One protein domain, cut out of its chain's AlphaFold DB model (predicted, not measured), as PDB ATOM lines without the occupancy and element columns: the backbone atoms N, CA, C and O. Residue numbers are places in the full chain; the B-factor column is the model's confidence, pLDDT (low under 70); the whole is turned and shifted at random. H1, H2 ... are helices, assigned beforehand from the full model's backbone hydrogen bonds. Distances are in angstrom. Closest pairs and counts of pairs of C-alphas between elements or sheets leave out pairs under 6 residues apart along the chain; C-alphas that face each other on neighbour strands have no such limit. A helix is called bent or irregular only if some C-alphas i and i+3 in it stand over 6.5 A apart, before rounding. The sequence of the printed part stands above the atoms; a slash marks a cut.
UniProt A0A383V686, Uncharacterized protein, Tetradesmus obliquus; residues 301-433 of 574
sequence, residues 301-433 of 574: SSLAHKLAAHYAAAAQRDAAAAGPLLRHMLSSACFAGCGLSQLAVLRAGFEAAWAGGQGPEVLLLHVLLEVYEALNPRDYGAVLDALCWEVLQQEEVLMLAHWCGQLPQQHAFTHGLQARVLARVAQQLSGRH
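This is residues 301 to 433 of the 574 residues of an uncharacterized protein of Tetradesmus obliquus (UniProt A0A383V686). What shape does the model show? H4 runs through the middle, with H1, H2 and H3 grouped on one side of it and the hairpin of H6 and H7 on the other. H1 and H3 cross closely, H2 folds back along part of H1, and the short H5 packs on H3 and on the first residues of H7. What is it made of, and how large is it? The printed part has 133 residues with seven named helices, H1 to H7 in order along the chain, and no named strand, and its class is all helix. It is compact, with a radius of gyration of the C-alphas of 14.6 A and spans of 49 by 35 by 23 A.

Where do the first three helices lie? H1, residues 301 to 317, begins with C-alpha 301 at (-17.761, 8.965, 19.383) and is 24.6 A long from first to last C-alpha. H2 is residues 319 to 331, 16.5 A, and H3 is residues 339 to 353, 20.9 A. Which helices follow? H4 is residues 361 to 374, 19.9 A, with C-alpha 361 at (-7.716, 13.454, -4.983); H5 is residues 377 to 385, 13.9 A. H6 is residues 394 to 406, 19.1 A. H7, the longest, is residues 412 to 430, 27.4 A, and ends with C-alpha 430 at (-13.125, 20.532, -24.427). Which helices are irregular? H2, H4 and H5 are: C-alphas 321 and 324 are 7.2 A apart, C-alphas 370 and 373 are 7.9 A apart, and C-alphas 378 and 381 are 7.4 A apart.

What does H1 touch? H1 touches H2 with residues 308 to 315 alone; they form a helical hairpin at a shallow tilt of 26 degrees, opposite ways, and the closest C-alphas, of Ala 315 and Ala 322, are 4.8 A apart. H1 touches H3 at a steep tilt of 58 degrees, the same way, with the C-alphas of Ala 313 and Gly 349 closest at 3.9 A. How is the hub, H4, placed? H4 touches H1, H2, H3 and H6. With H3 it forms a helical hairpin at a steep tilt of 41 degrees, where residues 346 to 350 of H3 alone touch it and the closest C-alphas, of Phe 350 and Leu 364, are 6.4 A apart. H4 and H6 only just touch, with 3 pairs of C-alphas within 8 A, the closest being Val 362 and Glu 396 at 6.0 A. Where do H5, H6 and H7 sit? H5 touches H3, closest at the C-alphas of Gly 339 and Asp 379, 5.3 A, and residues 412 to 417 of H7 alone touch H5, closest at Tyr 380 and Phe 413, 5.8 A between C-alphas. H6 and H7 form a helical hairpin at a shallow tilt of 34 degrees, only just short of steep, with the C-alphas of Cys 404 and Gln 418 closest at 6.0 A. H7 is apart from H1, H2 and H3. What do the backbones show? Each O i to N i+4 pair is within hydrogen-bond range in H3, H6 and H7; the figures are 12 of 13 in H1, 7 of 9 in H2, 8 of 10 in H4 and 3 of 5 in H5.

How far does it reach? The two C-alphas farthest apart, those of Leu 303 and His 433, are 48.9 A apart. Is it cut, and are the links long? The printed part has no cut, and no link is long: those from H1 to H2, H4 to H5 and H6 to H7 are tight, and the other three are short. Where is confidence low? The mean pLDDT of the printed part is 76.3, and 41 residues are under 70, among them residues 355 to 360, 392 to 411 and 422 to 433.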
ATOM      1  N   SER A 301     -17.853   8.496  20.764       82.25
ATOM      2  CA  SER A 301     -17.761   8.965  19.383       82.25
ATOM      3  C   SER A 301     -16.426   9.662  19.100       82.25
ATOM      4  O   SER A 301     -15.820   9.373  18.075       82.25
ATOM      5  N   SER A 302     -15.914  10.494  20.015       86.69
ATOM      6  CA  SER A 302     -14.624  11.190  19.862       86.69
ATOM      7  C   SER A 302     -13.454  10.226  19.622       86.69
ATOM      8  O   SER A 302     -12.764  10.345  18.607       86.69
ATOM      9  N   LEU A 303     -13.260   9.228  20.494       88.44
ATOM     10  CA  LEU A 303     -12.188   8.238  20.354       88.44
ATOM     11  C   LEU A 303     -12.362   7.384  19.089       88.44
ATOM     12  O   LEU A 303     -11.407   7.209  18.331       88.44
ATOM     13  N   ALA A 304     -13.586   6.925  18.804       90.12
ATOM     14  CA  ALA A 304     -13.882   6.160  17.591       90.12
ATOM     15  C   ALA A 304     -13.568   6.961  16.309       90.12
ATOM     16  O   ALA A 304     -12.975   6.426  15.373       90.12
ATOM     17  N   HIS A 305     -13.902   8.257  16.273       89.75
ATOM     18  CA  HIS A 305     -13.584   9.144  15.148       89.75
ATOM     19  C   HIS A 305     -12.080   9.403  15.028       89.75
ATOM     20  O   HIS A 305     -11.559   9.367  13.916       89.75
ATOM     21  N   LYS A 306     -11.368   9.613  16.145       90.69
ATOM     22  CA  LYS A 306      -9.902   9.769  16.147       90.69
ATOM     23  C   LYS A 306      -9.213   8.532  15.560       90.69
ATOM     24  O   LYS A 306      -8.351   8.674  14.694       90.69
ATOM     25  N   LEU A 307      -9.617   7.331  15.982       92.38
ATOM     26  CA  LEU A 307      -9.085   6.068  15.458       92.38
ATOM     27  C   LEU A 307      -9.405   5.895  13.972       92.38
ATOM     28  O   LEU A 307      -8.504   5.641  13.173       92.38
ATOM     29  N   ALA A 308     -10.661   6.102  13.576       92.06
ATOM     30  CA  ALA A 308     -11.061   5.966  12.180       92.06
ATOM     31  C   ALA A 308     -10.331   6.973  11.272       92.06
ATOM     32  O   ALA A 308      -9.889   6.606  10.186       92.06
ATOM     33  N   ALA A 309     -10.122   8.215  11.725       90.81
ATOM     34  CA  ALA A 309      -9.351   9.223  10.996       90.81
ATOM     35  C   ALA A 309      -7.862   8.850  10.884       90.81
ATOM     36  O   ALA A 309      -7.264   9.017   9.819       90.81
ATOM     37  N   HIS A 310      -7.268   8.295  11.947       92.38
ATOM     38  CA  HIS A 310      -5.898   7.782  11.914       92.38
ATOM     39  C   HIS A 310      -5.745   6.672  10.866       92.38
ATOM     40  O   HIS A 310      -4.863   6.743  10.008       92.38
ATOM     41  N   TYR A 311      -6.632   5.674  10.882       91.44
ATOM     42  CA  TYR A 311      -6.583   4.570   9.920       91.44
ATOM     43  C   TYR A 311      -6.986   4.989   8.506       91.44
ATOM     44  O   TYR A 311      -6.458   4.437   7.544       91.44
ATOM     45  N   ALA A 312      -7.826   6.015   8.355       90.00
ATOM     46  CA  ALA A 312      -8.062   6.654   7.067       90.00
ATOM     47  C   ALA A 312      -6.776   7.287   6.521       90.00
ATOM     48  O   ALA A 312      -6.427   7.041   5.368       90.00
ATOM     49  N   ALA A 313      -6.018   8.021   7.341       89.00
ATOM     50  CA  ALA A 313      -4.723   8.577   6.942       89.00
ATOM     51  C   ALA A 313      -3.683   7.485   6.635       89.00
ATOM     52  O   ALA A 313      -2.916   7.604   5.677       89.00
ATOM     53  N   ALA A 314      -3.664   6.401   7.415       85.06
ATOM     54  CA  ALA A 314      -2.800   5.251   7.161       85.06
ATOM     55  C   ALA A 314      -3.152   4.562   5.831       85.06
ATOM     56  O   ALA A 314      -2.255   4.272   5.039       85.06
ATOM     57  N   ALA A 315      -4.443   4.391   5.529       82.88
ATOM     58  CA  ALA A 315      -4.916   3.805   4.275       82.88
ATOM     59  C   ALA A 315      -4.546   4.646   3.045       82.88
ATOM     60  O   ALA A 315      -4.308   4.089   1.977       82.88
ATOM     61  N   GLN A 316      -4.404   5.969   3.182       80.56
ATOM     62  CA  GLN A 316      -3.888   6.818   2.096       80.56
ATOM     63  C   GLN A 316      -2.425   6.518   1.741       80.56
ATOM     64  O   GLN A 316      -1.986   6.797   0.625       80.56
ATOM     65  N   ARG A 317      -1.652   5.971   2.686       76.69
ATOM     66  CA  ARG A 317      -0.243   5.600   2.487       76.69
ATOM     67  C   ARG A 317      -0.103   4.137   2.068       76.69
ATOM     68  O   ARG A 317       0.726   3.833   1.212       76.69
ATOM     69  N   ASP A 318      -0.910   3.259   2.660       76.06
ATOM     70  CA  ASP A 318      -0.976   1.830   2.348       76.06
ATOM     71  C   ASP A 318      -2.403   1.286   2.541       76.06
ATOM     72  O   ASP A 318      -2.793   0.832   3.622       76.06
ATOM     73  N   ALA A 319      -3.191   1.336   1.466       69.50
ATOM     74  CA  ALA A 319      -4.585   0.904   1.481       69.50
ATOM     75  C   ALA A 319      -4.733  -0.604   1.738       69.50
ATOM     76  O   ALA A 319      -5.696  -1.020   2.373       69.50
ATOM     77  N   ALA A 320      -3.766  -1.425   1.312       69.56
ATOM     78  CA  ALA A 320      -3.831  -2.870   1.510       69.56
ATOM     79  C   ALA A 320      -3.649  -3.254   2.986       69.56
ATOM     80  O   ALA A 320      -4.295  -4.187   3.462       69.56
ATOM     81  N   ALA A 321      -2.787  -2.533   3.711       73.00
ATOM     82  CA  ALA A 321      -2.532  -2.789   5.124       73.00
ATOM     83  C   ALA A 321      -3.642  -2.238   6.035       73.00
ATOM     84  O   ALA A 321      -4.133  -2.947   6.911       73.00
ATOM     85  N   ALA A 322      -4.057  -0.984   5.833       77.31
ATOM     86  CA  ALA A 322      -5.001  -0.302   6.727       77.31
ATOM     87  C   ALA A 322      -6.472  -0.380   6.274       77.31
ATOM     88  O   ALA A 322      -7.376  -0.154   7.079       77.31
ATOM     89  N   GLY A 323      -6.733  -0.725   5.009       80.25
ATOM     90  CA  GLY A 323      -8.075  -0.798   4.424       80.25
ATOM     91  C   GLY A 323      -9.035  -1.760   5.133       80.25
ATOM     92  O   GLY A 323     -10.160  -1.347   5.414       80.25
ATOM     93  N   PRO A 324      -8.639  -2.998   5.494       85.88
ATOM     94  CA  PRO A 324      -9.527  -3.927   6.201       85.88
ATOM     95  C   PRO A 324      -9.996  -3.404   7.566       85.88
ATOM     96  O   PRO A 324     -11.179  -3.508   7.892       85.88
ATOM     97  N   LEU A 325      -9.090  -2.792   8.338       88.94
ATOM     98  CA  LEU A 325      -9.404  -2.176   9.632       88.94
ATOM     99  C   LEU A 325     -10.348  -0.987   9.455       88.94
ATOM    100  O   LEU A 325     -11.388  -0.914  10.106       88.94
ATOM    101  N   LEU A 326     -10.022  -0.097   8.517       89.94
ATOM    102  CA  LEU A 326     -10.851   1.058   8.195       89.94
ATOM    103  C   LEU A 326     -12.254   0.644   7.734       89.94
ATOM    104  O   LEU A 326     -13.241   1.254   8.133       89.94
ATOM    105  N   ARG A 327     -12.363  -0.424   6.938       88.88
ATOM    106  CA  ARG A 327     -13.646  -0.974   6.492       88.88
ATOM    107  C   ARG A 327     -14.501  -1.439   7.672       88.88
ATOM    108  O   ARG A 327     -15.677  -1.085   7.718       88.88
ATOM    109  N   HIS A 328     -13.923  -2.180   8.626       89.31
ATOM    110  CA  HIS A 328     -14.627  -2.578   9.856       89.31
ATOM    111  C   HIS A 328     -15.108  -1.346  10.625       89.31
ATOM    112  O   HIS A 328     -16.297  -1.236  10.927       89.31
ATOM    113  N   MET A 329     -14.221  -0.371  10.845       91.81
ATOM    114  CA  MET A 329     -14.551   0.861  11.566       91.81
ATOM    115  C   MET A 329     -15.716   1.605  10.908       91.81
ATOM    116  O   MET A 329     -16.696   1.912  11.583       91.81
ATOM    117  N   LEU A 330     -15.674   1.824   9.591       89.25
ATOM    118  CA  LEU A 330     -16.734   2.521   8.854       89.25
ATOM    119  C   LEU A 330     -18.056   1.739   8.800       89.25
ATOM    120  O   LEU A 330     -19.112   2.355   8.684       89.25
ATOM    121  N   SER A 331     -18.021   0.408   8.903       87.31
ATOM    122  CA  SER A 331     -19.235  -0.423   8.989       87.31
ATOM    123  C   SER A 331     -19.872  -0.482  10.385       87.31
ATOM    124  O   SER A 331     -20.969  -1.019  10.530       87.31
ATOM    125  N   SER A 332     -19.209   0.058  11.410       85.88
ATOM    126  CA  SER A 332     -19.699   0.023  12.792       85.88
ATOM    127  C   SER A 332     -20.875   0.972  13.039       85.88
ATOM    128  O   SER A 332     -21.087   1.929  12.296       85.88
ATOM    129  N   ALA A 333     -21.604   0.760  14.140       81.38
ATOM    130  CA  ALA A 333     -22.766   1.569  14.520       81.38
ATOM    131  C   ALA A 333     -22.479   3.082  14.637       81.38
ATOM    132  O   ALA A 333     -23.388   3.883  14.442       81.38
ATOM    133  N   CYS A 334     -21.228   3.483  14.898       82.25
ATOM    134  CA  CYS A 334     -20.828   4.893  14.954       82.25
ATOM    135  C   CYS A 334     -20.926   5.619  13.603       82.25
ATOM    136  O   CYS A 334     -21.118   6.833  13.577       82.25
ATOM    137  N   PHE A 335     -20.779   4.895  12.491       83.12
ATOM    138  CA  PHE A 335     -20.735   5.477  11.144       83.12
ATOM    139  C   PHE A 335     -21.765   4.870  10.185       83.12
ATOM    140  O   PHE A 335     -22.061   5.456   9.142       83.12
ATOM    141  N   ALA A 336     -22.315   3.704  10.525       76.12
ATOM    142  CA  ALA A 336     -23.250   2.974   9.691       76.12
ATOM    143  C   ALA A 336     -24.489   3.814   9.353       76.12
ATOM    144  O   ALA A 336     -25.068   4.502  10.192       76.12
ATOM    145  N   GLY A 337     -24.918   3.724   8.093       71.19
ATOM    146  CA  GLY A 337     -26.143   4.361   7.608       71.19
ATOM    147  C   GLY A 337     -26.009   5.831   7.203       71.19
ATOM    148  O   GLY A 337     -26.985   6.377   6.695       71.19
ATOM    149  N   CYS A 338     -24.833   6.451   7.354       81.88
ATOM    150  CA  CYS A 338     -24.580   7.827   6.922       81.88
ATOM    151  C   CYS A 338     -23.307   7.917   6.064       81.88
ATOM    152  O   CYS A 338     -22.194   8.054   6.570       81.88
ATOM    153  N   GLY A 339     -23.460   7.897   4.736       81.62
ATOM    154  CA  GLY A 339     -22.324   7.997   3.812       81.62
ATOM    155  C   GLY A 339     -21.515   9.291   3.957       81.62
ATOM    156  O   GLY A 339     -20.311   9.296   3.713       81.62
ATOM    157  N   LEU A 340     -22.139  10.384   4.413       84.38
ATOM    158  CA  LEU A 340     -21.452  11.661   4.636       84.38
ATOM    159  C   LEU A 340     -20.515  11.636   5.850       84.38
ATOM    160  O   LEU A 340     -19.444  12.231   5.781       84.38
ATOM    161  N   SER A 341     -20.872  10.948   6.942       85.81
ATOM    162  CA  SER A 341     -19.973  10.828   8.103       85.81
ATOM    163  C   SER A 341     -18.793   9.917   7.775       85.81
ATOM    164  O   SER A 341     -17.652  10.248   8.093       85.81
ATOM    165  N   GLN A 342     -19.048   8.826   7.048       88.69
ATOM    166  CA  GLN A 342     -17.999   7.952   6.524       88.69
ATOM    167  C   GLN A 342     -17.048   8.718   5.588       88.69
ATOM    168  O   GLN A 342     -15.829   8.610   5.721       88.69
ATOM    169  N   LEU A 343     -17.577   9.557   4.690       88.25
ATOM    170  CA  LEU A 343     -16.756  10.411   3.830       88.25
ATOM    171  C   LEU A 343     -15.979  11.473   4.622       88.25
ATOM    172  O   LEU A 343     -14.817  11.715   4.309       88.25
ATOM    173  N   ALA A 344     -16.581  12.092   5.639       89.88
ATOM    174  CA  ALA A 344     -15.909  13.094   6.466       89.88
ATOM    175  C   ALA A 344     -14.665  12.515   7.156       89.88
ATOM    176  O   ALA A 344     -13.614  13.153   7.159       89.88
ATOM    177  N   VAL A 345     -14.747  11.277   7.656       91.12
ATOM    178  CA  VAL A 345     -13.593  10.550   8.211       91.12
ATOM    179  C   VAL A 345     -12.515  10.323   7.151       91.12
ATOM    180  O   VAL A 345     -11.336  10.573   7.404       91.12
ATOM    181  N   LEU A 346     -12.900   9.883   5.950       90.06
ATOM    182  CA  LEU A 346     -11.956   9.647   4.854       90.06
ATOM    183  C   LEU A 346     -11.265  10.937   4.391       90.06
ATOM    184  O   LEU A 346     -10.057  10.931   4.153       90.06
ATOM    185  N   ARG A 347     -12.008  12.046   4.314       89.12
ATOM    186  CA  ARG A 347     -11.486  13.376   3.983       89.12
ATOM    187  C   ARG A 347     -10.536  13.883   5.069       89.12
ATOM    188  O   ARG A 347      -9.431  14.295   4.736       89.12
ATOM    189  N   ALA A 348     -10.907  13.768   6.346       89.00
ATOM    190  CA  ALA A 348     -10.031  14.131   7.462       89.00
ATOM    191  C   ALA A 348      -8.733  13.304   7.456       89.00
ATOM    192  O   ALA A 348      -7.644  13.845   7.638       89.00
ATOM    193  N   GLY A 349      -8.829  12.000   7.174       87.62
ATOM    194  CA  GLY A 349      -7.660  11.138   7.004       87.62
ATOM    195  C   GLY A 349      -6.779  11.554   5.823       87.62
ATOM    196  O   GLY A 349      -5.555  11.570   5.935       87.62
ATOM    197  N   PHE A 350      -7.382  11.942   4.698       84.94
ATOM    198  CA  PHE A 350      -6.663  12.478   3.544       84.94
ATOM    199  C   PHE A 350      -5.928  13.782   3.865       84.94
ATOM    200  O   PHE A 350      -4.734  13.891   3.598       84.94
ATOM    201  N   GLU A 351      -6.595  14.739   4.502       88.12
ATOM    202  CA  GLU A 351      -5.984  16.005   4.920       88.12
ATOM    203  C   GLU A 351      -4.855  15.795   5.941       88.12
ATOM    204  O   GLU A 351      -3.818  16.452   5.865       88.12
ATOM    205  N   ALA A 352      -5.011  14.833   6.855       86.00
ATOM    206  CA  ALA A 352      -3.968  14.459   7.808       86.00
ATOM    207  C   ALA A 352      -2.778  13.747   7.139       86.00
ATOM    208  O   ALA A 352      -1.628  13.919   7.551       86.00
ATOM    209  N   ALA A 353      -3.022  12.942   6.100       81.88
ATOM    210  CA  ALA A 353      -1.964  12.277   5.344       81.88
ATOM    211  C   ALA A 353      -1.165  13.257   4.468       81.88
ATOM    212  O   ALA A 353       0.042  13.062   4.294       81.88
ATOM    213  N   TRP A 354      -1.823  14.302   3.958       80.19
ATOM    214  CA  TRP A 354      -1.285  15.266   3.001       80.19
ATOM    215  C   TRP A 354      -1.378  16.684   3.568       80.19
ATOM    216  O   TRP A 354      -2.404  17.338   3.422       80.19
ATOM    217  N   ALA A 355      -0.294  17.151   4.201       64.56
ATOM    218  CA  ALA A 355      -0.193  18.419   4.933       64.56
ATOM    219  C   ALA A 355      -0.926  19.605   4.259       64.56
ATOM    220  O   ALA A 355      -0.376  20.271   3.383       64.56
ATOM    221  N   GLY A 356      -2.165  19.873   4.691       61.50
ATOM    222  CA  GLY A 356      -2.985  20.993   4.210       61.50
ATOM    223  C   GLY A 356      -3.856  20.713   2.977       61.50
ATOM    224  O   GLY A 356      -4.254  21.660   2.304       61.50
ATOM    225  N   GLY A 357      -4.142  19.449   2.649       60.22
ATOM    226  CA  GLY A 357      -5.117  19.080   1.610       60.22
ATOM    227  C   GLY A 357      -4.600  19.130   0.168       60.22
ATOM    228  O   GLY A 357      -5.382  18.965  -0.761       60.22
ATOM    229  N   GLN A 358      -3.292  19.305  -0.051       65.06
ATOM    230  CA  GLN A 358      -2.683  19.312  -1.395       65.06
ATOM    231  C   GLN A 358      -2.321  17.911  -1.923       65.06
ATOM    232  O   GLN A 358      -1.419  17.755  -2.748       65.06
ATOM    233  N   GLY A 359      -2.991  16.872  -1.422       66.19
ATOM    234  CA  GLY A 359      -2.829  15.512  -1.925       66.19
ATOM    235  C   GLY A 359      -3.518  15.315  -3.282       66.19
ATOM    236  O   GLY A 359      -4.416  16.075  -3.643       66.19
ATOM    237  N   PRO A 360      -3.136  14.281  -4.039       68.88
ATOM    238  CA  PRO A 360      -3.856  13.891  -5.244       68.88
ATOM    239  C   PRO A 360      -5.212  13.252  -4.882       68.88
ATOM    240  O   PRO A 360      -5.253  12.200  -4.236       68.88
ATOM    241  N   GLU A 361      -6.327  13.876  -5.294       77.31
ATOM    242  CA  GLU A 361      -7.716  13.454  -4.983       77.31
ATOM    243  C   GLU A 361      -7.987  12.006  -5.441       77.31
ATOM    244  O   GLU A 361      -8.840  11.300  -4.894       77.31
ATOM    245  N   VAL A 362      -7.196  11.508  -6.398       70.50
ATOM    246  CA  VAL A 362      -7.235  10.114  -6.844       70.50
ATOM    247  C   VAL A 362      -6.924   9.096  -5.740       70.50
ATOM    248  O   VAL A 362      -7.412   7.970  -5.804       70.50
ATOM    249  N   LEU A 363      -6.140   9.462  -4.721       73.75
ATOM    250  CA  LEU A 363      -5.835   8.576  -3.593       73.75
ATOM    251  C   LEU A 363      -7.008   8.479  -2.615       73.75
ATOM    252  O   LEU A 363      -7.316   7.387  -2.136       73.75
ATOM    253  N   LEU A 364      -7.738   9.581  -2.404       79.94
ATOM    254  CA  LEU A 364      -9.005   9.543  -1.677       79.94
ATOM    255  C   LEU A 364     -10.007   8.625  -2.388       79.94
ATOM    256  O   LEU A 364     -10.612   7.767  -1.751       79.94
ATOM    257  N   LEU A 365     -10.110   8.747  -3.716       78.56
ATOM    258  CA  LEU A 365     -10.910   7.853  -4.558       78.56
ATOM    259  C   LEU A 365     -10.452   6.391  -4.487       78.56
ATOM    260  O   LEU A 365     -11.293   5.498  -4.463       78.56
ATOM    261  N   HIS A 366      -9.146   6.136  -4.428       77.75
ATOM    262  CA  HIS A 366      -8.615   4.785  -4.268       77.75
ATOM    263  C   HIS A 366      -9.047   4.162  -2.937       77.75
ATOM    264  O   HIS A 366      -9.580   3.058  -2.931       77.75
ATOM    265  N   VAL A 367      -8.895   4.876  -1.819       78.19
ATOM    266  CA  VAL A 367      -9.341   4.369  -0.513       78.19
ATOM    267  C   VAL A 367     -10.859   4.192  -0.484       78.19
ATOM    268  O   VAL A 367     -11.331   3.167  -0.003       78.19
ATOM    269  N   LEU A 368     -11.626   5.125  -1.063       84.19
ATOM    270  CA  LEU A 368     -13.076   4.979  -1.240       84.19
ATOM    271  C   LEU A 368     -13.435   3.698  -2.003       84.19
ATOM    272  O   LEU A 368     -14.378   3.019  -1.616       84.19
ATOM    273  N   LEU A 369     -12.680   3.350  -3.048       78.25
ATOM    274  CA  LEU A 369     -12.859   2.115  -3.816       78.25
ATOM    275  C   LEU A 369     -12.503   0.846  -3.036       78.25
ATOM    276  O   LEU A 369     -13.079  -0.196  -3.316       78.25
ATOM    277  N   GLU A 370     -11.595   0.908  -2.066       79.50
ATOM    278  CA  GLU A 370     -11.265  -0.239  -1.206       79.50
ATOM    279  C   GLU A 370     -12.313  -0.445  -0.096       79.50
ATOM    280  O   GLU A 370     -12.548  -1.569   0.352       79.50
ATOM    281  N   VAL A 371     -12.991   0.628   0.333       79.31
ATOM    282  CA  VAL A 371     -13.976   0.588   1.433       79.31
ATOM    283  C   VAL A 371     -15.430   0.785   0.991       79.31
ATOM    284  O   VAL A 371     -16.312   0.833   1.846       79.31
ATOM    285  N   TYR A 372     -15.724   0.862  -0.313       83.81
ATOM    286  CA  TYR A 372     -17.063   1.200  -0.833       83.81
ATOM    287  C   TYR A 372     -18.176   0.256  -0.355       83.81
ATOM    288  O   TYR A 372     -19.332   0.661  -0.241       83.81
ATOM    289  N   GLU A 373     -17.843  -0.997  -0.040       83.88
ATOM    290  CA  GLU A 373     -18.796  -1.975   0.496       83.88
ATOM    291  C   GLU A 373     -19.227  -1.662   1.935       83.88
ATOM    292  O   GLU A 373     -20.289  -2.110   2.357       83.88
ATOM    293  N   ALA A 374     -18.435  -0.893   2.690       82.56
ATOM    294  CA  ALA A 374     -18.848  -0.360   3.988       82.56
ATOM    295  C   ALA A 374     -19.712   0.904   3.856       82.56
ATOM    296  O   ALA A 374     -20.375   1.295   4.817       82.56
ATOM    297  N   LEU A 375     -19.722   1.544   2.680       82.00
ATOM    298  CA  LEU A 375     -20.518   2.738   2.430       82.00
ATOM    299  C   LEU A 375     -21.978   2.377   2.126       82.00
ATOM    300  O   LEU A 375     -22.266   1.400   1.431       82.00
ATOM    301  N   ASN A 376     -22.911   3.205   2.596       82.81
ATOM    302  CA  ASN A 376     -24.332   3.031   2.302       82.81
ATOM    303  C   ASN A 376     -24.607   3.228   0.793       82.81
ATOM    304  O   ASN A 376     -24.369   4.324   0.276       82.81
ATOM    305  N   PRO A 377     -25.176   2.233   0.080       83.19
ATOM    306  CA  PRO A 377     -25.417   2.328  -1.361       83.19
ATOM    307  C   PRO A 377     -26.295   3.494  -1.801       83.19
ATOM    308  O   PRO A 377     -26.156   3.985  -2.921       83.19
ATOM    309  N   ARG A 378     -27.201   3.948  -0.926       84.50
ATOM    310  CA  ARG A 378     -28.080   5.094  -1.203       84.50
ATOM    311  C   ARG A 378     -27.313   6.412  -1.276       84.50
ATOM    312  O   ARG A 378     -27.746   7.320  -1.978       84.50
ATOM    313  N   ASP A 379     -26.160   6.478  -0.618       84.62
ATOM    314  CA  ASP A 379     -25.382   7.702  -0.463       84.62
ATOM    315  C   ASP A 379     -24.231   7.794  -1.477       84.62
ATOM    316  O   ASP A 379     -23.572   8.826  -1.556       84.62
ATOM    317  N   TYR A 380     -24.000   6.763  -2.303       85.31
ATOM    318  CA  TYR A 380     -22.899   6.726  -3.277       85.31
ATOM    319  C   TYR A 380     -22.856   7.950  -4.196       85.31
ATOM    320  O   TYR A 380     -21.778   8.470  -4.470       85.31
ATOM    321  N   GLY A 381     -24.016   8.433  -4.657       84.00
ATOM    322  CA  GLY A 381     -24.092   9.646  -5.473       84.00
ATOM    323  C   GLY A 381     -23.563  10.870  -4.725       84.00
ATOM    324  O   GLY A 381     -22.630  11.510  -5.198       84.00
ATOM    325  N   ALA A 382     -24.096  11.125  -3.527       86.00
ATOM    326  CA  ALA A 382     -23.699  12.253  -2.686       86.00
ATOM    327  C   ALA A 382     -22.224  12.178  -2.259       86.00
ATOM    328  O   ALA A 382     -21.528  13.191  -2.261       86.00
ATOM    329  N   VAL A 383     -21.730  10.976  -1.945       85.38
ATOM    330  CA  VAL A 383     -20.318  10.742  -1.612       85.38
ATOM    331  C   VAL A 383     -19.416  11.095  -2.791       85.38
ATOM    332  O   VAL A 383     -18.411  11.777  -2.609       85.38
ATOM    333  N   LEU A 384     -19.778  10.663  -4.003       86.44
ATOM    334  CA  LEU A 384     -19.023  11.011  -5.201       86.44
ATOM    335  C   LEU A 384     -19.110  12.512  -5.502       86.44
ATOM    336  O   LEU A 384     -18.110  13.085  -5.911       86.44
ATOM    337  N   ASP A 385     -20.251  13.170  -5.294       87.12
ATOM    338  CA  ASP A 385     -20.409  14.609  -5.564       87.12
ATOM    339  C   ASP A 385     -19.618  15.509  -4.608       87.12
ATOM    340  O   ASP A 385     -19.218  16.606  -4.986       87.12
ATOM    341  N   ALA A 386     -19.327  15.031  -3.401       85.88
ATOM    342  CA  ALA A 386     -18.506  15.741  -2.423       85.88
ATOM    343  C   ALA A 386     -16.985  15.657  -2.699       85.88
ATOM    344  O   ALA A 386     -16.177  16.194  -1.930       85.88
ATOM    345  N   LEU A 387     -16.572  14.992  -3.783       82.62
ATOM    346  CA  LEU A 387     -15.179  14.946  -4.228       82.62
ATOM    347  C   LEU A 387     -14.807  16.165  -5.075       82.62
ATOM    348  O   LEU A 387     -15.591  16.665  -5.882       82.62
ATOM    349  N   CYS A 388     -13.557  16.602  -4.952       83.19
ATOM    350  CA  CYS A 388     -13.014  17.752  -5.667       83.19
ATOM    351  C   CYS A 388     -12.586  17.366  -7.089       83.19
ATOM    352  O   CYS A 388     -11.418  17.461  -7.461       83.19
ATOM    353  N   TRP A 389     -13.544  16.942  -7.915       80.94
ATOM    354  CA  TRP A 389     -13.281  16.474  -9.277       80.94
ATOM    355  C   TRP A 389     -12.584  17.508 -10.178       80.94
ATOM    356  O   TRP A 389     -11.960  17.131 -11.167       80.94
ATOM    357  N   GLU A 390     -12.711  18.804  -9.872       77.88
ATOM    358  CA  GLU A 390     -12.088  19.906 -10.629       77.88
ATOM    359  C   GLU A 390     -10.576  19.969 -10.459       77.88
ATOM    360  O   GLU A 390      -9.881  20.477 -11.332       77.88
ATOM    361  N   VAL A 391     -10.076  19.436  -9.346       75.44
ATOM    362  CA  VAL A 391      -8.660  19.490  -8.978       75.44
ATOM    363  C   VAL A 391      -7.879  18.330  -9.612       75.44
ATOM    364  O   VAL A 391      -6.649  18.377  -9.670       75.44
ATOM    365  N   LEU A 392      -8.584  17.317 -10.136       68.75
ATOM    366  CA  LEU A 392      -7.975  16.144 -10.756       68.75
ATOM    367  C   LEU A 392      -7.140  16.526 -11.981       68.75
ATOM    368  O   LEU A 392      -7.638  17.048 -12.986       68.75
ATOM    369  N   GLN A 393      -5.863  16.175 -11.921       68.12
ATOM    370  CA  GLN A 393      -4.928  16.298 -13.026       68.12
ATOM    371  C   GLN A 393      -5.268  15.301 -14.135       68.12
ATOM    372  O   GLN A 393      -5.899  14.265 -13.918       68.12
ATOM    373  N   GLN A 394      -4.807  15.583 -15.353       62.84
ATOM    374  CA  GLN A 394      -5.048  14.713 -16.505       62.84
ATOM    375  C   GLN A 394      -4.596  13.269 -16.249       62.84
ATOM    376  O   GLN A 394      -5.336  12.331 -16.526       62.84
ATOM    377  N   GLU A 395      -3.419  13.076 -15.654       60.06
ATOM    378  CA  GLU A 395      -2.888  11.744 -15.330       60.06
ATOM    379  C   GLU A 395      -3.790  10.970 -14.350       60.06
ATOM    380  O   GLU A 395      -3.980   9.761 -14.499       60.06
ATOM    381  N   GLU A 396      -4.403  11.669 -13.393       61.50
ATOM    382  CA  GLU A 396      -5.306  11.087 -12.397       61.50
ATOM    383  C   GLU A 396      -6.638  10.668 -13.015       61.50
ATOM    384  O   GLU A 396      -7.112   9.558 -12.773       61.50
ATOM    385  N   VAL A 397      -7.213  11.515 -13.874       62.97
ATOM    386  CA  VAL A 397      -8.450  11.200 -14.606       62.97
ATOM    387  C   VAL A 397      -8.258   9.968 -15.496       62.97
ATOM    388  O   VAL A 397      -9.132   9.102 -15.557       62.97
ATOM    389  N   LEU A 398      -7.097   9.838 -16.146       56.78
ATOM    390  CA  LEU A 398      -6.781   8.670 -16.972       56.78
ATOM    391  C   LEU A 398      -6.618   7.389 -16.147       56.78
ATOM    392  O   LEU A 398      -7.078   6.323 -16.561       56.78
ATOM    393  N   MET A 399      -5.997   7.486 -14.971       59.41
ATOM    394  CA  MET A 399      -5.875   6.360 -14.045       59.41
ATOM    395  C   MET A 399      -7.247   5.913 -13.525       59.41
ATOM    396  O   MET A 399      -7.544   4.718 -13.526       59.41
ATOM    397  N   LEU A 400      -8.120   6.862 -13.179       62.81
ATOM    398  CA  LEU A 400      -9.497   6.579 -12.771       62.81
ATOM    399  C   LEU A 400     -10.301   5.915 -13.886       62.81
ATOM    400  O   LEU A 400     -11.021   4.957 -13.620       62.81
ATOM    401  N   ALA A 401     -10.151   6.366 -15.134       61.44
ATOM    402  CA  ALA A 401     -10.800   5.736 -16.283       61.44
ATOM    403  C   ALA A 401     -10.354   4.277 -16.459       61.44
ATOM    404  O   ALA A 401     -11.177   3.402 -16.735       61.44
ATOM    405  N   HIS A 402      -9.068   3.996 -16.238       62.38
ATOM    406  CA  HIS A 402      -8.543   2.636 -16.263       62.38
ATOM    407  C   HIS A 402      -9.127   1.764 -15.140       62.38
ATOM    408  O   HIS A 402      -9.603   0.664 -15.421       62.38
ATOM    409  N   TRP A 403      -9.152   2.257 -13.896       64.62
ATOM    410  CA  TRP A 403      -9.741   1.539 -12.757       64.62
ATOM    411  C   TRP A 403     -11.237   1.290 -12.944       64.62
ATOM    412  O   TRP A 403     -11.707   0.177 -12.735       64.62
ATOM    413  N   CYS A 404     -11.979   2.277 -13.447       63.78
ATOM    414  CA  CYS A 404     -13.401   2.141 -13.758       63.78
ATOM    415  C   CYS A 404     -13.706   1.021 -14.758       63.78
ATOM    416  O   CYS A 404     -14.781   0.426 -14.695       63.78
ATOM    417  N   GLY A 405     -12.781   0.739 -15.683       58.62
ATOM    418  CA  GLY A 405     -12.892  -0.372 -16.628       58.62
ATOM    419  C   GLY A 405     -12.628  -1.749 -16.008       58.62
ATOM    420  O   GLY A 405     -12.997  -2.757 -16.603       58.62
ATOM    421  N   GLN A 406     -12.002  -1.795 -14.829       61.34
ATOM    422  CA  GLN A 406     -11.701  -3.021 -14.084       61.34
ATOM    423  C   GLN A 406     -12.748  -3.337 -13.007       61.34
ATOM    424  O   GLN A 406     -12.818  -4.475 -12.547       61.34
ATOM    425  N   LEU A 407     -13.559  -2.351 -12.611       60.69
ATOM    426  CA  LEU A 407     -14.576  -2.524 -11.578       60.69
ATOM    427  C   LEU A 407     -15.755  -3.388 -12.057       60.69
ATOM    428  O   LEU A 407     -16.158  -3.304 -13.225       60.69
ATOM    429  N   PRO A 408     -16.375  -4.185 -11.165       62.97
ATOM    430  CA  PRO A 408     -17.551  -4.965 -11.515       62.97
ATOM    431  C   PRO A 408     -18.718  -4.041 -11.886       62.97
ATOM    432  O   PRO A 408     -19.104  -3.151 -11.125       62.97
ATOM    433  N   GLN A 409     -19.319  -4.289 -13.052       63.31
ATOM    434  CA  GLN A 409     -20.418  -3.479 -13.609       63.31
ATOM    435  C   GLN A 409     -21.727  -3.573 -12.815       63.31
ATOM    436  O   GLN A 409     -22.676  -2.860 -13.099       63.31
ATOM    437  N   GLN A 410     -21.799  -4.471 -11.839       68.50
ATOM    438  CA  GLN A 410     -23.036  -4.810 -11.136       68.50
ATOM    439  C   GLN A 410     -23.373  -3.802 -10.025       68.50
ATOM    440  O   GLN A 410     -24.475  -3.829  -9.483       68.50
ATOM    441  N   HIS A 411     -22.434  -2.914  -9.673       67.00
ATOM    442  CA  HIS A 411     -22.572  -2.006  -8.538       67.00
ATOM    443  C   HIS A 411     -22.971  -0.594  -8.965       67.00
ATOM    444  O   HIS A 411     -22.381   0.002  -9.868       67.00
ATOM    445  N   ALA A 412     -23.928  -0.017  -8.232       71.50
ATOM    446  CA  ALA A 412     -24.368   1.366  -8.416       71.50
ATOM    447  C   ALA A 412     -23.210   2.377  -8.281       71.50
ATOM    448  O   ALA A 412     -23.172   3.367  -9.012       71.50
ATOM    449  N   PHE A 413     -22.233   2.088  -7.409       78.62
ATOM    450  CA  PHE A 413     -21.018   2.893  -7.253       78.62
ATOM    451  C   PHE A 413     -20.226   2.985  -8.566       78.62
ATOM    452  O   PHE A 413     -19.872   4.079  -8.997       78.62
ATOM    453  N   THR A 414     -20.020   1.850  -9.245       70.81
ATOM    454  CA  THR A 414     -19.278   1.764 -10.512       70.81
ATOM    455  C   THR A 414     -19.917   2.624 -11.600       70.81
ATOM    456  O   THR A 414     -19.214   3.366 -12.283       70.81
ATOM    457  N   HIS A 415     -21.244   2.578 -11.740       72.00
ATOM    458  CA  HIS A 415     -21.961   3.401 -12.718       72.00
ATOM    459  C   HIS A 415     -21.847   4.900 -12.417       72.00
ATOM    460  O   HIS A 415     -21.544   5.690 -13.314       72.00
ATOM    461  N   GLY A 416     -22.052   5.291 -11.155       76.25
ATOM    462  CA  GLY A 416     -21.939   6.687 -10.728       76.25
ATOM    463  C   GLY A 416     -20.526   7.247 -10.898       76.25
ATOM    464  O   GLY A 416     -20.362   8.407 -11.289       76.25
ATOM    465  N   LEU A 417     -19.511   6.419 -10.645       79.44
ATOM    466  CA  LEU A 417     -18.107   6.762 -10.819       79.44
ATOM    467  C   LEU A 417     -17.742   6.899 -12.306       79.44
ATOM    468  O   LEU A 417     -17.167   7.912 -12.703       79.44
ATOM    469  N   GLN A 418     -18.136   5.934 -13.144       69.62
ATOM    470  CA  GLN A 418     -17.898   5.958 -14.593       69.62
ATOM    471  C   GLN A 418     -18.466   7.217 -15.251       69.62
ATOM    472  O   GLN A 418     -17.775   7.851 -16.046       69.62
ATOM    473  N   ALA A 419     -19.694   7.611 -14.898       70.19
ATOM    474  CA  ALA A 419     -20.322   8.813 -15.441       70.19
ATOM    475  C   ALA A 419     -19.512  10.086 -15.130       70.19
ATOM    476  O   ALA A 419     -19.258  10.895 -16.024       70.19
ATOM    477  N   ARG A 420     -19.048  10.242 -13.883       77.88
ATOM    478  CA  ARG A 420     -18.256  11.408 -13.447       77.88
ATOM    479  C   ARG A 420     -16.865  11.428 -14.077       77.88
ATOM    480  O   ARG A 420     -16.411  12.478 -14.526       77.88
ATOM    481  N   VAL A 421     -16.216  10.269 -14.183       70.00
ATOM    482  CA  VAL A 421     -14.916  10.142 -14.859       70.00
ATOM    483  C   VAL A 421     -15.035  10.485 -16.345       70.00
ATOM    484  O   VAL A 421     -14.230  11.264 -16.849       70.00
ATOM    485  N   LEU A 422     -16.060   9.985 -17.045       61.91
ATOM    486  CA  LEU A 422     -16.307  10.316 -18.453       61.91
ATOM    487  C   LEU A 422     -16.575  11.812 -18.657       61.91
ATOM    488  O   LEU A 422     -16.004  12.410 -19.569       61.91
ATOM    489  N   ALA A 423     -17.376  12.430 -17.786       65.25
ATOM    490  CA  ALA A 423     -17.613  13.871 -17.818       65.25
ATOM    491  C   ALA A 423     -16.305  14.668 -17.652       65.25
ATOM    492  O   ALA A 423     -16.079  15.644 -18.369       65.25
ATOM    493  N   ARG A 424     -15.397  14.223 -16.771       69.44
ATOM    494  CA  ARG A 424     -14.083  14.862 -16.589       69.44
ATOM    495  C   ARG A 424     -13.142  14.679 -17.765       69.44
ATOM    496  O   ARG A 424     -12.486  15.642 -18.155       69.44
ATOM    497  N   VAL A 425     -13.110  13.489 -18.364       60.53
ATOM    498  CA  VAL A 425     -12.367  13.253 -19.609       60.53
ATOM    499  C   VAL A 425     -12.869  14.201 -20.700       60.53
ATOM    500  O   VAL A 425     -12.066  14.900 -21.313       60.53
ATOM    501  N   ALA A 426     -14.186  14.293 -20.903       56.25
ATOM    502  CA  ALA A 426     -14.779  15.190 -21.895       56.25
ATOM    503  C   ALA A 426     -14.437  16.666 -21.619       56.25
ATOM    504  O   ALA A 426     -14.059  17.400 -22.532       56.25
ATOM    505  N   GLN A 427     -14.481  17.095 -20.354       61.44
ATOM    506  CA  GLN A 427     -14.133  18.461 -19.975       61.44
ATOM    507  C   GLN A 427     -12.662  18.794 -20.270       61.44
ATOM    508  O   GLN A 427     -12.391  19.836 -20.871       61.44
ATOM    509  N   GLN A 428     -11.722  17.903 -19.927       58.62
ATOM    510  CA  GLN A 428     -10.294  18.085 -20.225       58.62
ATOM    511  C   GLN A 428     -10.003  18.115 -21.733       58.62
ATOM    512  O   GLN A 428      -9.061  18.774 -22.167       58.62
ATOM    513  N   LEU A 429     -10.827  17.447 -22.544       48.66
ATOM    514  CA  LEU A 429     -10.741  17.499 -24.004       48.66
ATOM    515  C   LEU A 429     -11.349  18.788 -24.591       48.66
ATOM    516  O   LEU A 429     -10.865  19.283 -25.605       48.66
ATOM    517  N   SER A 430     -12.389  19.343 -23.957       46.16
ATOM    518  CA  SER A 430     -13.125  20.532 -24.427       46.16
ATOM    519  C   SER A 430     -12.478  21.882 -24.063       46.16
ATOM    520  O   SER A 430     -12.712  22.896 -24.724       46.16
ATOM    521  N   GLY A 431     -11.644  21.925 -23.019       41.06
ATOM    522  CA  GLY A 431     -11.055  23.160 -22.505       41.06
ATOM    523  C   GLY A 431      -9.880  23.672 -23.339       41.06
ATOM    524  O   GLY A 431      -8.747  23.334 -23.035       41.06
ATOM    525  N   ARG A 432     -10.135  24.500 -24.369       36.62
ATOM    526  CA  ARG A 432      -9.212  25.475 -25.021       36.62
ATOM    527  C   ARG A 432      -7.725  25.084 -25.194       36.62
ATOM    528  O   ARG A 432      -6.860  25.953 -25.281       36.62
ATOM    529  N   HIS A 433      -7.398  23.805 -25.325       35.81
ATOM    530  CA  HIS A 433      -6.078  23.391 -25.765       35.81
ATOM    531  C   HIS A 433      -6.028  23.538 -27.283       35.81
ATOM    532  O   HIS A 433      -6.704  22.813 -28.010       35.81
TER     533      HIS A 433